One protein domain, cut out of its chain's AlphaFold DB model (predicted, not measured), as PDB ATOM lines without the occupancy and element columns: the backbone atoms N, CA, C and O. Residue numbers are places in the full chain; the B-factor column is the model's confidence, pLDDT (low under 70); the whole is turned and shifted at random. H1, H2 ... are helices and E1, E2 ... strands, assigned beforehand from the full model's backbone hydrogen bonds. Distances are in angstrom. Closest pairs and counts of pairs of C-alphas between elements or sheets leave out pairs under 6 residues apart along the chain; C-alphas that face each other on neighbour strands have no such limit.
ATOM      1  N   PRO A  79      46.697  36.016 -16.283       89.88
ATOM      2  CA  PRO A  79      46.290  35.468 -14.988       89.88
ATOM      3  C   PRO A  79      46.784  36.301 -13.803       89.88
ATOM      4  O   PRO A  79      47.948  36.687 -13.739       89.88
ATOM      5  N   PHE A  80      45.917  36.490 -12.813       94.38
ATOM      6  CA  PHE A  80      46.288  37.019 -11.502       94.38
ATOM      7  C   PHE A  80      46.461  35.876 -10.506       94.38
ATOM      8  O   PHE A  80      45.783  34.849 -10.615       94.38
ATOM      9  N   VAL A  81      47.343  36.057  -9.521       94.62
ATOM     10  CA  VAL A  81      47.568  35.089  -8.441       94.62
ATOM     11  C   VAL A  81      47.275  35.738  -7.094       94.62
ATOM     12  O   VAL A  81      47.765  36.823  -6.795       94.62
ATOM     13  N   TYR A  82      46.469  35.058  -6.287       91.06
ATOM     14  CA  TYR A  82      46.019  35.499  -4.973       91.06
ATOM     15  C   TYR A  82      46.208  34.372  -3.952       91.06
ATOM     16  O   TYR A  82      45.729  33.261  -4.162       91.06
ATOM     17  N   ASN A  83      46.908  34.647  -2.850       94.31
ATOM     18  CA  ASN A  83      47.093  33.689  -1.759       94.31
ATOM     19  C   ASN A  83      46.021  33.899  -0.688       94.31
ATOM     20  O   ASN A  83      45.922  34.986  -0.120       94.31
ATOM     21  N   VAL A  84      45.260  32.850  -0.376       94.62
ATOM     22  CA  VAL A  84      44.141  32.904   0.574       94.62
ATOM     23  C   VAL A  84      44.271  31.836   1.650       94.62
ATOM     24  O   VAL A  84      44.584  30.676   1.367       94.62
ATOM     25  N   LYS A  85      44.024  32.200   2.909       95.81
ATOM     26  CA  LYS A  85      44.011  31.225   4.005       95.81
ATOM     27  C   LYS A  85      42.715  30.422   3.982       95.81
ATOM     28  O   LYS A  85      41.629  30.965   3.779       95.81
ATOM     29  N   GLY A  86      42.794  29.131   4.289       94.00
ATOM     30  CA  GLY A  86      41.615  28.270   4.387       94.00
ATOM     31  C   GLY A  86      40.597  28.747   5.428       94.00
ATOM     32  O   GLY A  86      39.400  28.513   5.267       94.00
ATOM     33  N   SER A  87      41.039  29.455   6.472       95.06
ATOM     34  CA  SER A  87      40.149  30.108   7.438       95.06
ATOM     35  C   SER A  87      39.262  31.179   6.792       95.06
ATOM     36  O   SER A  87      38.067  31.223   7.083       95.06
ATOM     37  N   GLN A  88      39.798  31.973   5.860       94.44
ATOM     38  CA  GLN A  88      39.040  32.980   5.102       94.44
ATOM     39  C   GLN A  88      38.026  32.311   4.170       94.44
ATOM     40  O   GLN A  88      36.863  32.715   4.119       94.44
ATOM     41  N   LEU A  89      38.417  31.204   3.534       94.50
ATOM     42  CA  LEU A  89      37.515  30.399   2.705       94.50
ATOM     43  C   LEU A  89      36.404  29.713   3.507       94.50
ATOM     44  O   LEU A  89      35.427  29.244   2.922       94.50
ATOM     45  N   ASN A  90      36.529  29.627   4.835       92.50
ATOM     46  CA  ASN A  90      35.494  29.096   5.720       92.50
ATOM     47  C   ASN A  90      34.559  30.177   6.299       92.50
ATOM     48  O   ASN A  90      33.621  29.837   7.028       92.50
ATOM     49  N   SER A  91      34.782  31.451   5.963       94.25
ATOM     50  CA  SER A  91      33.910  32.561   6.353       94.25
ATOM     51  C   SER A  91      32.499  32.431   5.763       94.25
ATOM     52  O   SER A  91      32.269  31.709   4.788       94.25
ATOM     53  N   TRP A  92      31.534  33.140   6.355       92.69
ATOM     54  CA  TRP A  92      30.165  33.198   5.831       92.69
ATOM     55  C   TRP A  92      30.110  33.798   4.417       92.69
ATOM     56  O   TRP A  92      29.417  33.258   3.554       92.69
ATOM     57  N   ALA A  93      30.891  34.853   4.161       86.44
ATOM     58  CA  ALA A  93      30.957  35.518   2.860       86.44
ATOM     59  C   ALA A  93      31.402  34.549   1.750       86.44
ATOM     60  O   ALA A  93      30.719  34.411   0.737       86.44
ATOM     61  N   ALA A  94      32.470  33.779   1.986       90.25
ATOM     62  CA  ALA A  94      32.969  32.788   1.030       90.25
ATOM     63  C   ALA A  94      31.986  31.626   0.773       90.25
ATOM     64  O   ALA A  94      32.081  30.938  -0.243       90.25
ATOM     65  N   LYS A  95      31.052  31.367   1.695       90.56
ATOM     66  CA  LYS A  95      30.031  30.315   1.555       90.56
ATOM     67  C   LYS A  95      28.793  30.784   0.797       90.56
ATOM     68  O   LYS A  95      28.180  29.971   0.113       90.56
ATOM     69  N   SER A  96      28.439  32.058   0.939       88.00
ATOM     70  CA  SER A  96      27.098  32.546   0.591       88.00
ATOM     71  C   SER A  96      27.088  33.493  -0.607       88.00
ATOM     72  O   SER A  96      26.069  33.600  -1.284       88.00
ATOM     73  N   LEU A  97      28.204  34.170  -0.898       92.31
ATOM     74  CA  LEU A  97      28.280  35.134  -1.995       92.31
ATOM     75  C   LEU A  97      28.492  34.458  -3.365       92.31
ATOM     76  O   LEU A  97      29.045  33.354  -3.453       92.31
ATOM     77  N   PRO A  98      28.079  35.109  -4.466       89.50
ATOM     78  CA  PRO A  98      28.340  34.617  -5.812       89.50
ATOM     79  C   PRO A  98      29.832  34.719  -6.166       89.50
ATOM     80  O   PRO A  98      30.450  35.775  -6.050       89.50
ATOM     81  N   GLY A  99      30.410  33.623  -6.669       86.69
ATOM     82  CA  GLY A  99      31.827  33.570  -7.060       86.69
ATOM     83  C   GLY A  99      32.196  34.439  -8.272       86.69
ATOM     84  O   GLY A  99      33.368  34.689  -8.509       86.69
ATOM     85  N   THR A 100      31.220  34.927  -9.034       87.19
ATOM     86  CA  THR A 100      31.454  35.854 -10.154       87.19
ATOM     87  C   THR A 100      31.768  37.277  -9.691       87.19
ATOM     88  O   THR A 100      32.388  38.033 -10.433       87.19
ATOM     89  N   GLN A 101      31.362  37.642  -8.469       84.88
ATOM     90  CA  GLN A 101      31.543  38.985  -7.900       84.88
ATOM     91  C   GLN A 101      32.438  38.987  -6.658       84.88
ATOM     92  O   GLN A 101      32.991  40.023  -6.304       84.88
ATOM     93  N   ASN A 102      32.600  37.841  -5.990       92.81
ATOM     94  CA  ASN A 102      33.428  37.718  -4.797       92.81
ATOM     95  C   ASN A 102      34.523  36.657  -4.979       92.81
ATOM     96  O   ASN A 102      34.240  35.469  -5.174       92.81
ATOM     97  N   LEU A 103      35.781  37.093  -4.868       92.06
ATOM     98  CA  LEU A 103      36.943  36.240  -5.103       92.06
ATOM     99  C   LEU A 103      37.087  35.138  -4.051       92.06
ATOM    100  O   LEU A 103      37.457  34.024  -4.413       92.06
ATOM    101  N   ASP A 104      36.738  35.381  -2.787       94.56
ATOM    102  CA  ASP A 104      36.817  34.362  -1.731       94.56
ATOM    103  C   ASP A 104      35.804  33.238  -1.963       94.56
ATOM    104  O   ASP A 104      36.125  32.058  -1.804       94.56
ATOM    105  N   ALA A 105      34.593  33.584  -2.406       94.44
ATOM    106  CA  ALA A 105      33.578  32.599  -2.760       94.44
ATOM    107  C   ALA A 105      33.992  31.758  -3.979       94.44
ATOM    108  O   ALA A 105      33.823  30.534  -3.986       94.44
ATOM    109  N   ALA A 106      34.585  32.389  -4.994       94.69
ATOM    110  CA  ALA A 106      35.124  31.693  -6.162       94.69
ATOM    111  C   ALA A 106      36.298  30.773  -5.785       94.69
ATOM    112  O   ALA A 106      36.346  29.605  -6.176       94.69
ATOM    113  N   SER A 107      37.203  31.284  -4.950       95.62
ATOM    114  CA  SER A 107      38.369  30.572  -4.430       95.62
ATOM    115  C   SER A 107      37.957  29.356  -3.607       95.62
ATOM    116  O   SER A 107      38.508  28.273  -3.793       95.62
ATOM    117  N   ARG A 108      36.933  29.487  -2.752       96.25
ATOM    118  CA  ARG A 108      36.374  28.373  -1.972       96.25
ATOM    119  C   ARG A 108      35.925  27.237  -2.888       96.25
ATOM    120  O   ARG A 108      36.267  26.082  -2.636       96.25
ATOM    121  N   ARG A 109      35.180  27.559  -3.950       95.12
ATOM    122  CA  ARG A 109      34.711  26.574  -4.938       95.12
ATOM    123  C   ARG A 109      35.885  25.904  -5.649       95.12
ATOM    124  O   ARG A 109      35.897  24.683  -5.749       95.12
ATOM    125  N   ALA A 110      36.895  26.673  -6.057       95.69
ATOM    126  CA  ALA A 110      38.087  26.140  -6.713       95.69
ATOM    127  C   ALA A 110      38.909  25.206  -5.801       95.69
ATOM    128  O   ALA A 110      39.365  24.150  -6.241       95.69
ATOM    129  N   VAL A 111      39.073  25.551  -4.520       95.94
ATOM    130  CA  VAL A 111      39.779  24.708  -3.539       95.94
ATOM    131  C   VAL A 111      38.997  23.428  -3.245       95.94
ATOM    132  O   VAL A 111      39.593  22.352  -3.206       95.94
ATOM    133  N   LEU A 112      37.672  23.513  -3.080       94.31
ATOM    134  CA  LEU A 112      36.823  22.332  -2.896       94.31
ATOM    135  C   LEU A 112      36.842  21.420  -4.125       94.31
ATOM    136  O   LEU A 112      36.945  20.209  -3.961       94.31
ATOM    137  N   ALA A 113      36.811  21.985  -5.333       94.88
ATOM    138  CA  ALA A 113      36.900  21.214  -6.569       94.88
ATOM    139  C   ALA A 113      38.238  20.463  -6.695       94.88
ATOM    140  O   ALA A 113      38.258  19.334  -7.170       94.88
ATOM    141  N   LYS A 114      39.349  21.063  -6.243       94.19
ATOM    142  CA  LYS A 114      40.684  20.453  -6.341       94.19
ATOM    143  C   LYS A 114      40.999  19.451  -5.229       94.19
ATOM    144  O   LYS A 114      41.584  18.409  -5.500       94.19
ATOM    145  N   TYR A 115      40.668  19.772  -3.979       93.56
ATOM    146  CA  TYR A 115      41.102  18.992  -2.809       93.56
ATOM    147  C   TYR A 115      39.965  18.248  -2.096       93.56
ATOM    148  O   TYR A 115      40.224  17.533  -1.128       93.56
ATOM    149  N   GLY A 116      38.704  18.457  -2.485       94.81
ATOM    150  CA  GLY A 116      37.514  17.871  -1.848       94.81
ATOM    151  C   GLY A 116      37.171  18.439  -0.464       94.81
ATOM    152  O   GLY A 116      36.039  18.321  -0.004       94.81
ATOM    153  N   LYS A 117      38.123  19.088   0.214       93.69
ATOM    154  CA  LYS A 117      37.947  19.718   1.527       93.69
ATOM    155  C   LYS A 117      38.868  20.922   1.701       93.69
ATOM    156  O   LYS A 117      39.933  21.001   1.093       93.69
ATOM    157  N   ILE A 118      38.481  21.829   2.593       94.88
ATOM    158  CA  ILE A 118      39.281  23.002   2.965       94.88
ATOM    159  C   ILE A 118      39.912  22.757   4.334       94.88
ATOM    160  O   ILE A 118      39.208  22.495   5.307       94.88
ATOM    161  N   ASN A 119      41.237  22.872   4.414       94.94
ATOM    162  CA  ASN A 119      41.977  22.905   5.670       94.94
ATOM    163  C   ASN A 119      42.180  24.368   6.081       94.94
ATOM    164  O   ASN A 119      42.817  25.134   5.361       94.94
ATOM    165  N   THR A 120      41.659  24.752   7.244       94.75
ATOM    166  CA  THR A 120      41.688  26.137   7.733       94.75
ATOM    167  C   THR A 120      43.090  26.653   8.059       94.75
ATOM    168  O   THR A 120      43.299  27.864   8.011       94.75
ATOM    169  N   GLY A 121      44.042  25.762   8.349       94.12
ATOM    170  CA  GLY A 121      45.432  26.108   8.650       94.12
ATOM    171  C   GLY A 121      46.344  26.213   7.425       94.12
ATOM    172  O   GLY A 121      47.501  26.592   7.574       94.12
ATOM    173  N   LYS A 122      45.861  25.876   6.221       94.31
ATOM    174  CA  LYS A 122      46.652  25.968   4.985       94.31
ATOM    175  C   LYS A 122      46.371  27.265   4.230       94.31
ATOM    176  O   LYS A 122      45.256  27.786   4.266       94.31
ATOM    177  N   THR A 123      47.380  27.744   3.515       95.62
ATOM    178  CA  THR A 123      47.242  28.795   2.503       95.62
ATOM    179  C   THR A 123      47.140  28.139   1.134       95.62
ATOM    180  O   THR A 123      47.834  27.160   0.867       95.62
ATOM    181  N   TYR A 124      46.265  28.668   0.291       94.38
ATOM    182  CA  TYR A 124      46.020  28.198  -1.063       94.38
ATOM    183  C   TYR A 124      46.368  29.309  -2.044       94.38
ATOM    184  O   TYR A 124      45.947  30.450  -1.845       94.38
ATOM    185  N   ALA A 125      47.095  28.978  -3.106       95.50
ATOM    186  CA  ALA A 125      47.318  29.897  -4.209       95.50
ATOM    187  C   ALA A 125      46.170  29.766  -5.217       95.50
ATOM    188  O   ALA A 125      45.799  28.672  -5.648       95.50
ATOM    189  N   ILE A 126      45.566  30.888  -5.585       96.56
ATOM    190  CA  ILE A 126      44.412  30.949  -6.479       96.56
ATOM    191  C   ILE A 126      44.803  31.737  -7.713       96.56
ATOM    192  O   ILE A 126      45.220  32.890  -7.619       96.56
ATOM    193  N   ARG A 127      44.638  31.118  -8.878       95.69
ATOM    194  CA  ARG A 127      44.737  31.774 -10.173       95.69
ATOM    195  C   ARG A 127      43.349  32.179 -10.637       95.69
ATOM    196  O   ARG A 127      42.438  31.355 -10.607       95.69
ATOM    197  N   TRP A 128      43.198  33.408 -11.106       94.31
ATOM    198  CA  TRP A 128      41.928  33.901 -11.631       94.31
ATOM    199  C   TRP A 128      42.134  34.932 -12.743       94.31
ATOM    200  O   TRP A 128      43.248  35.414 -12.963       94.31
ATOM    201  N   TYR A 129      41.051  35.253 -13.445       92.81
ATOM    202  CA  TYR A 129      41.016  36.253 -14.507       92.81
ATOM    203  C   TYR A 129      39.842  37.201 -14.278       92.81
ATOM    204  O   TYR A 129      38.794  36.790 -13.774       92.81
ATOM    205  N   ASN A 130      39.998  38.459 -14.677       89.38
ATOM    206  CA  ASN A 130      38.912  39.429 -14.662       89.38
ATOM    207  C   ASN A 130      38.425  39.660 -16.088       89.38
ATOM    208  O   ASN A 130      39.179  40.161 -16.923       89.38
ATOM    209  N   ARG A 131      37.175  39.311 -16.378       88.94
ATOM    210  CA  ARG A 131      36.525  39.670 -17.636       88.94
ATOM    211  C   ARG A 131      35.846  41.016 -17.451       88.94
ATOM    212  O   ARG A 131      34.960  41.141 -16.613       88.94
ATOM    213  N   VAL A 132      36.255  41.998 -18.238       87.94
ATOM    214  CA  VAL A 132      35.664  43.331 -18.259       87.94
ATOM    215  C   VAL A 132      34.880  43.488 -19.550       87.94
ATOM    216  O   VAL A 132      35.409  43.305 -20.647       87.94
ATOM    217  N   GLU A 133      33.602  43.799 -19.397       87.31
ATOM    218  CA  GLU A 133      32.713  44.179 -20.479       87.31
ATOM    219  C   GLU A 133      32.515  45.693 -20.444       87.31
ATOM    220  O   GLU A 133      31.955  46.242 -19.490       87.31
ATOM    221  N   THR A 134      32.969  46.360 -21.498       84.94
ATOM    222  CA  THR A 134      32.833  47.801 -21.676       84.94
ATOM    223  C   THR A 134      31.758  48.081 -22.711       84.94
ATOM    224  O   THR A 134      31.828  47.637 -23.857       84.94
ATOM    225  N   ARG A 135      30.763  48.858 -22.300       80.06
ATOM    226  CA  ARG A 135      29.741  49.465 -23.152       80.06
ATOM    227  C   ARG A 135      29.919  50.973 -23.108       80.06
ATOM    228  O   ARG A 135      30.544  51.497 -22.191       80.06
ATOM    229  N   VAL A 136      29.285  51.676 -24.043       76.75
ATOM    230  CA  VAL A 136      29.277  53.149 -24.067       76.75
ATOM    231  C   VAL A 136      28.819  53.740 -22.724       76.75
ATOM    232  O   VAL A 136      29.317  54.776 -22.305       76.75
ATOM    233  N   THR A 137      27.906  53.066 -22.022       80.75
ATOM    234  CA  THR A 137      27.273  53.570 -20.794       80.75
ATOM    235  C   THR A 137      27.762  52.913 -19.504       80.75
ATOM    236  O   THR A 137      27.315  53.302 -18.428       80.75
ATOM    237  N   SER A 138      28.600  51.875 -19.567       76.75
ATOM    238  CA  SER A 138      28.947  51.096 -18.371       76.75
ATOM    239  C   SER A 138      30.203  50.256 -18.554       76.75
ATOM    240  O   SER A 138      30.418  49.687 -19.623       76.75
ATOM    241  N   VAL A 139      30.947  50.070 -17.467       83.50
ATOM    242  CA  VAL A 139      32.049  49.109 -17.376       83.50
ATOM    243  C   VAL A 139      31.696  48.082 -16.306       83.50
ATOM    244  O   VAL A 139      31.531  48.441 -15.142       83.50
ATOM    245  N   ASN A 140      31.579  46.812 -16.693       84.88
ATOM    246  CA  ASN A 140      31.219  45.719 -15.789       84.88
ATOM    247  C   ASN A 140      32.355  44.696 -15.709       84.88
ATOM    248  O   ASN A 140      32.749  44.119 -16.720       84.88
ATOM    249  N   GLY A 141      32.867  44.453 -14.501       87.75
ATOM    250  CA  GLY A 141      33.877  43.429 -14.228       87.75
ATOM    251  C   GLY A 141      33.266  42.148 -13.663       87.75
ATOM    252  O   GLY A 141      32.320  42.197 -12.874       87.75
ATOM    253  N   MET A 142      33.821  40.999 -14.041       92.62
ATOM    254  CA  MET A 142      33.420  39.689 -13.540       92.62
ATOM    255  C   MET A 142      34.631  38.775 -13.361       92.62
ATOM    256  O   MET A 142      35.455  38.605 -14.261       92.62
ATOM    257  N   ILE A 143      34.683  38.101 -12.216       93.25
ATOM    258  CA  ILE A 143      35.683  37.075 -11.925       93.25
ATOM    259  C   ILE A 143      35.362  35.822 -12.747       93.25
ATOM    260  O   ILE A 143      34.267  35.261 -12.649       93.25
ATOM    261  N   VAL A 144      36.329  35.360 -13.539       91.75
ATOM    262  CA  VAL A 144      36.210  34.172 -14.395       91.75
ATOM    263  C   VAL A 144      37.441  33.271 -14.282       91.75
ATOM    264  O   VAL A 144      38.507  33.691 -13.828       91.75
ATOM    265  N   ASN A 145      37.292  32.012 -14.707       91.50
ATOM    266  CA  ASN A 145      38.379  31.027 -14.810       91.50
ATOM    267  C   ASN A 145      39.228  30.903 -13.527       91.50
ATOM    268  O   ASN A 145      40.459  30.937 -13.563       91.50
ATOM    269  N   VAL A 146      38.551  30.774 -12.382       94.06
ATOM    270  CA  VAL A 146      39.189  30.637 -11.065       94.06
ATOM    271  C   VAL A 146      39.626  29.195 -10.831       94.06
ATOM    272  O   VAL A 146      38.832  28.267 -10.960       94.06
ATOM    273  N   SER A 147      40.883  29.003 -10.445       94.50
ATOM    274  CA  SER A 147      41.467  27.691 -10.165       94.50
ATOM    275  C   SER A 147      42.449  27.774  -9.001       94.50
ATOM    276  O   SER A 147      43.112  28.789  -8.806       94.50
ATOM    277  N   CYS A 148      42.562  26.707  -8.211       93.06
ATOM    278  CA  CYS A 148      43.597  26.628  -7.189       93.06
ATOM    279  C   CYS A 148      44.877  26.055  -7.803       93.06
ATOM    280  O   CYS A 148      44.898  24.927  -8.303       93.06
ATOM    281  N   ILE A 149      45.952  26.832  -7.764       90.94
ATOM    282  CA  ILE A 149      47.293  26.422  -8.178       90.94
ATOM    283  C   ILE A 149      48.084  26.007  -6.930       90.94
ATOM    284  O   ILE A 149      47.739  26.418  -5.829       90.94
ATOM    285  N   ASN A 150      49.011  25.064  -7.102       71.38
ATOM    286  CA  ASN A 150      49.658  24.329  -6.005       71.38
ATOM    287  C   ASN A 150      50.258  25.234  -4.930       71.38
ATOM    288  O   ASN A 150      51.055  26.117  -5.307       71.38
TER     289      ASN A 150
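Overview. This is residues 79 to 150 of the 150 residues of an uncharacterized protein of Streptococcus agalactiae (UniProt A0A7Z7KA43). A strongly twisted sheet of three strands has the helix H3 packed along one face, and the long hairpin of E2 and E3 runs on past this body, its tip at residues 134 to 139 sticking out as a free arm. Two short helices, H1 and H2, pack on H3 through its residues 104 to 108. The printed part has 72 residues, with three named helices and three named strands in the order E1, H1, H2, H3, E2, E3; the sheet's order is E1, E2, E3, antiparallel throughout, and the class is mixed, helices and strands. The whole is only just compact, close to loose, with a radius of gyration of the C-alphas of 12.9 A, and elongated, spanning 45 by 24 by 16 A.

Arrangement. In the sheet, E2, residues 123 to 135, is the inner strand, and E1, residues 79 to 85, and E3, residues 138 to 149, are edge strands. E1 and E2 are antiparallel at 135 degrees, with N 82 and O 126 within hydrogen-bond range at 2.8 A. E2 and E3 are a hairpin, antiparallel at 156 degrees, with N 131 and O 142 at 2.8 A and N 149 and O 125 at 2.8 A, both within hydrogen-bond range. H3, residues 103 to 115, is on the sheet at a height over the sheet of 7.5 A, and the two make two layers, a helix on one face of a sheet. It lies over E3 and only just over E2, on which 3 of its C-alphas fall. It runs along the strands, at 26 degrees to E3 on the local plane; the closest C-alphas of H3 and E3 are those of Ala 110 and Ser 147, 5.1 A apart. H2, residues 92 to 96, is not on the sheet but touches H3, which touches it with residues 104 to 108 alone; their closest C-alphas, those of Ala 94 and Ala 105, are 3.8 A apart. H1, residues 86 to 89, only grazes the sheet and touches the same residues of H3, with the C-alphas of Leu 89 and Arg 108 closest at 5.2 A. In H2 and H3 every O i to N i+4 pair is within hydrogen-bond range; H1 is too short for such a pair, and its one O i to N i+3 pair is within range.

Along the chain. E1 begins at C-alpha 79, (46.290, 35.468, -14.988), and is 19.6 A long. H3 begins at C-alpha 103, (36.943, 36.240, -5.103), and is 17.9 A long. E2 is 37.3 A long, and E3, 32.4 A long, ends at C-alpha 149, (47.293, 26.422, -8.178).

Size, cuts and confidence. The C-alphas farthest apart are those of Gly 121 and Val 136, 45.4 A. The printed part has no cut and no long link. Its mean pLDDT is 91.4, and no printed residue is under 70.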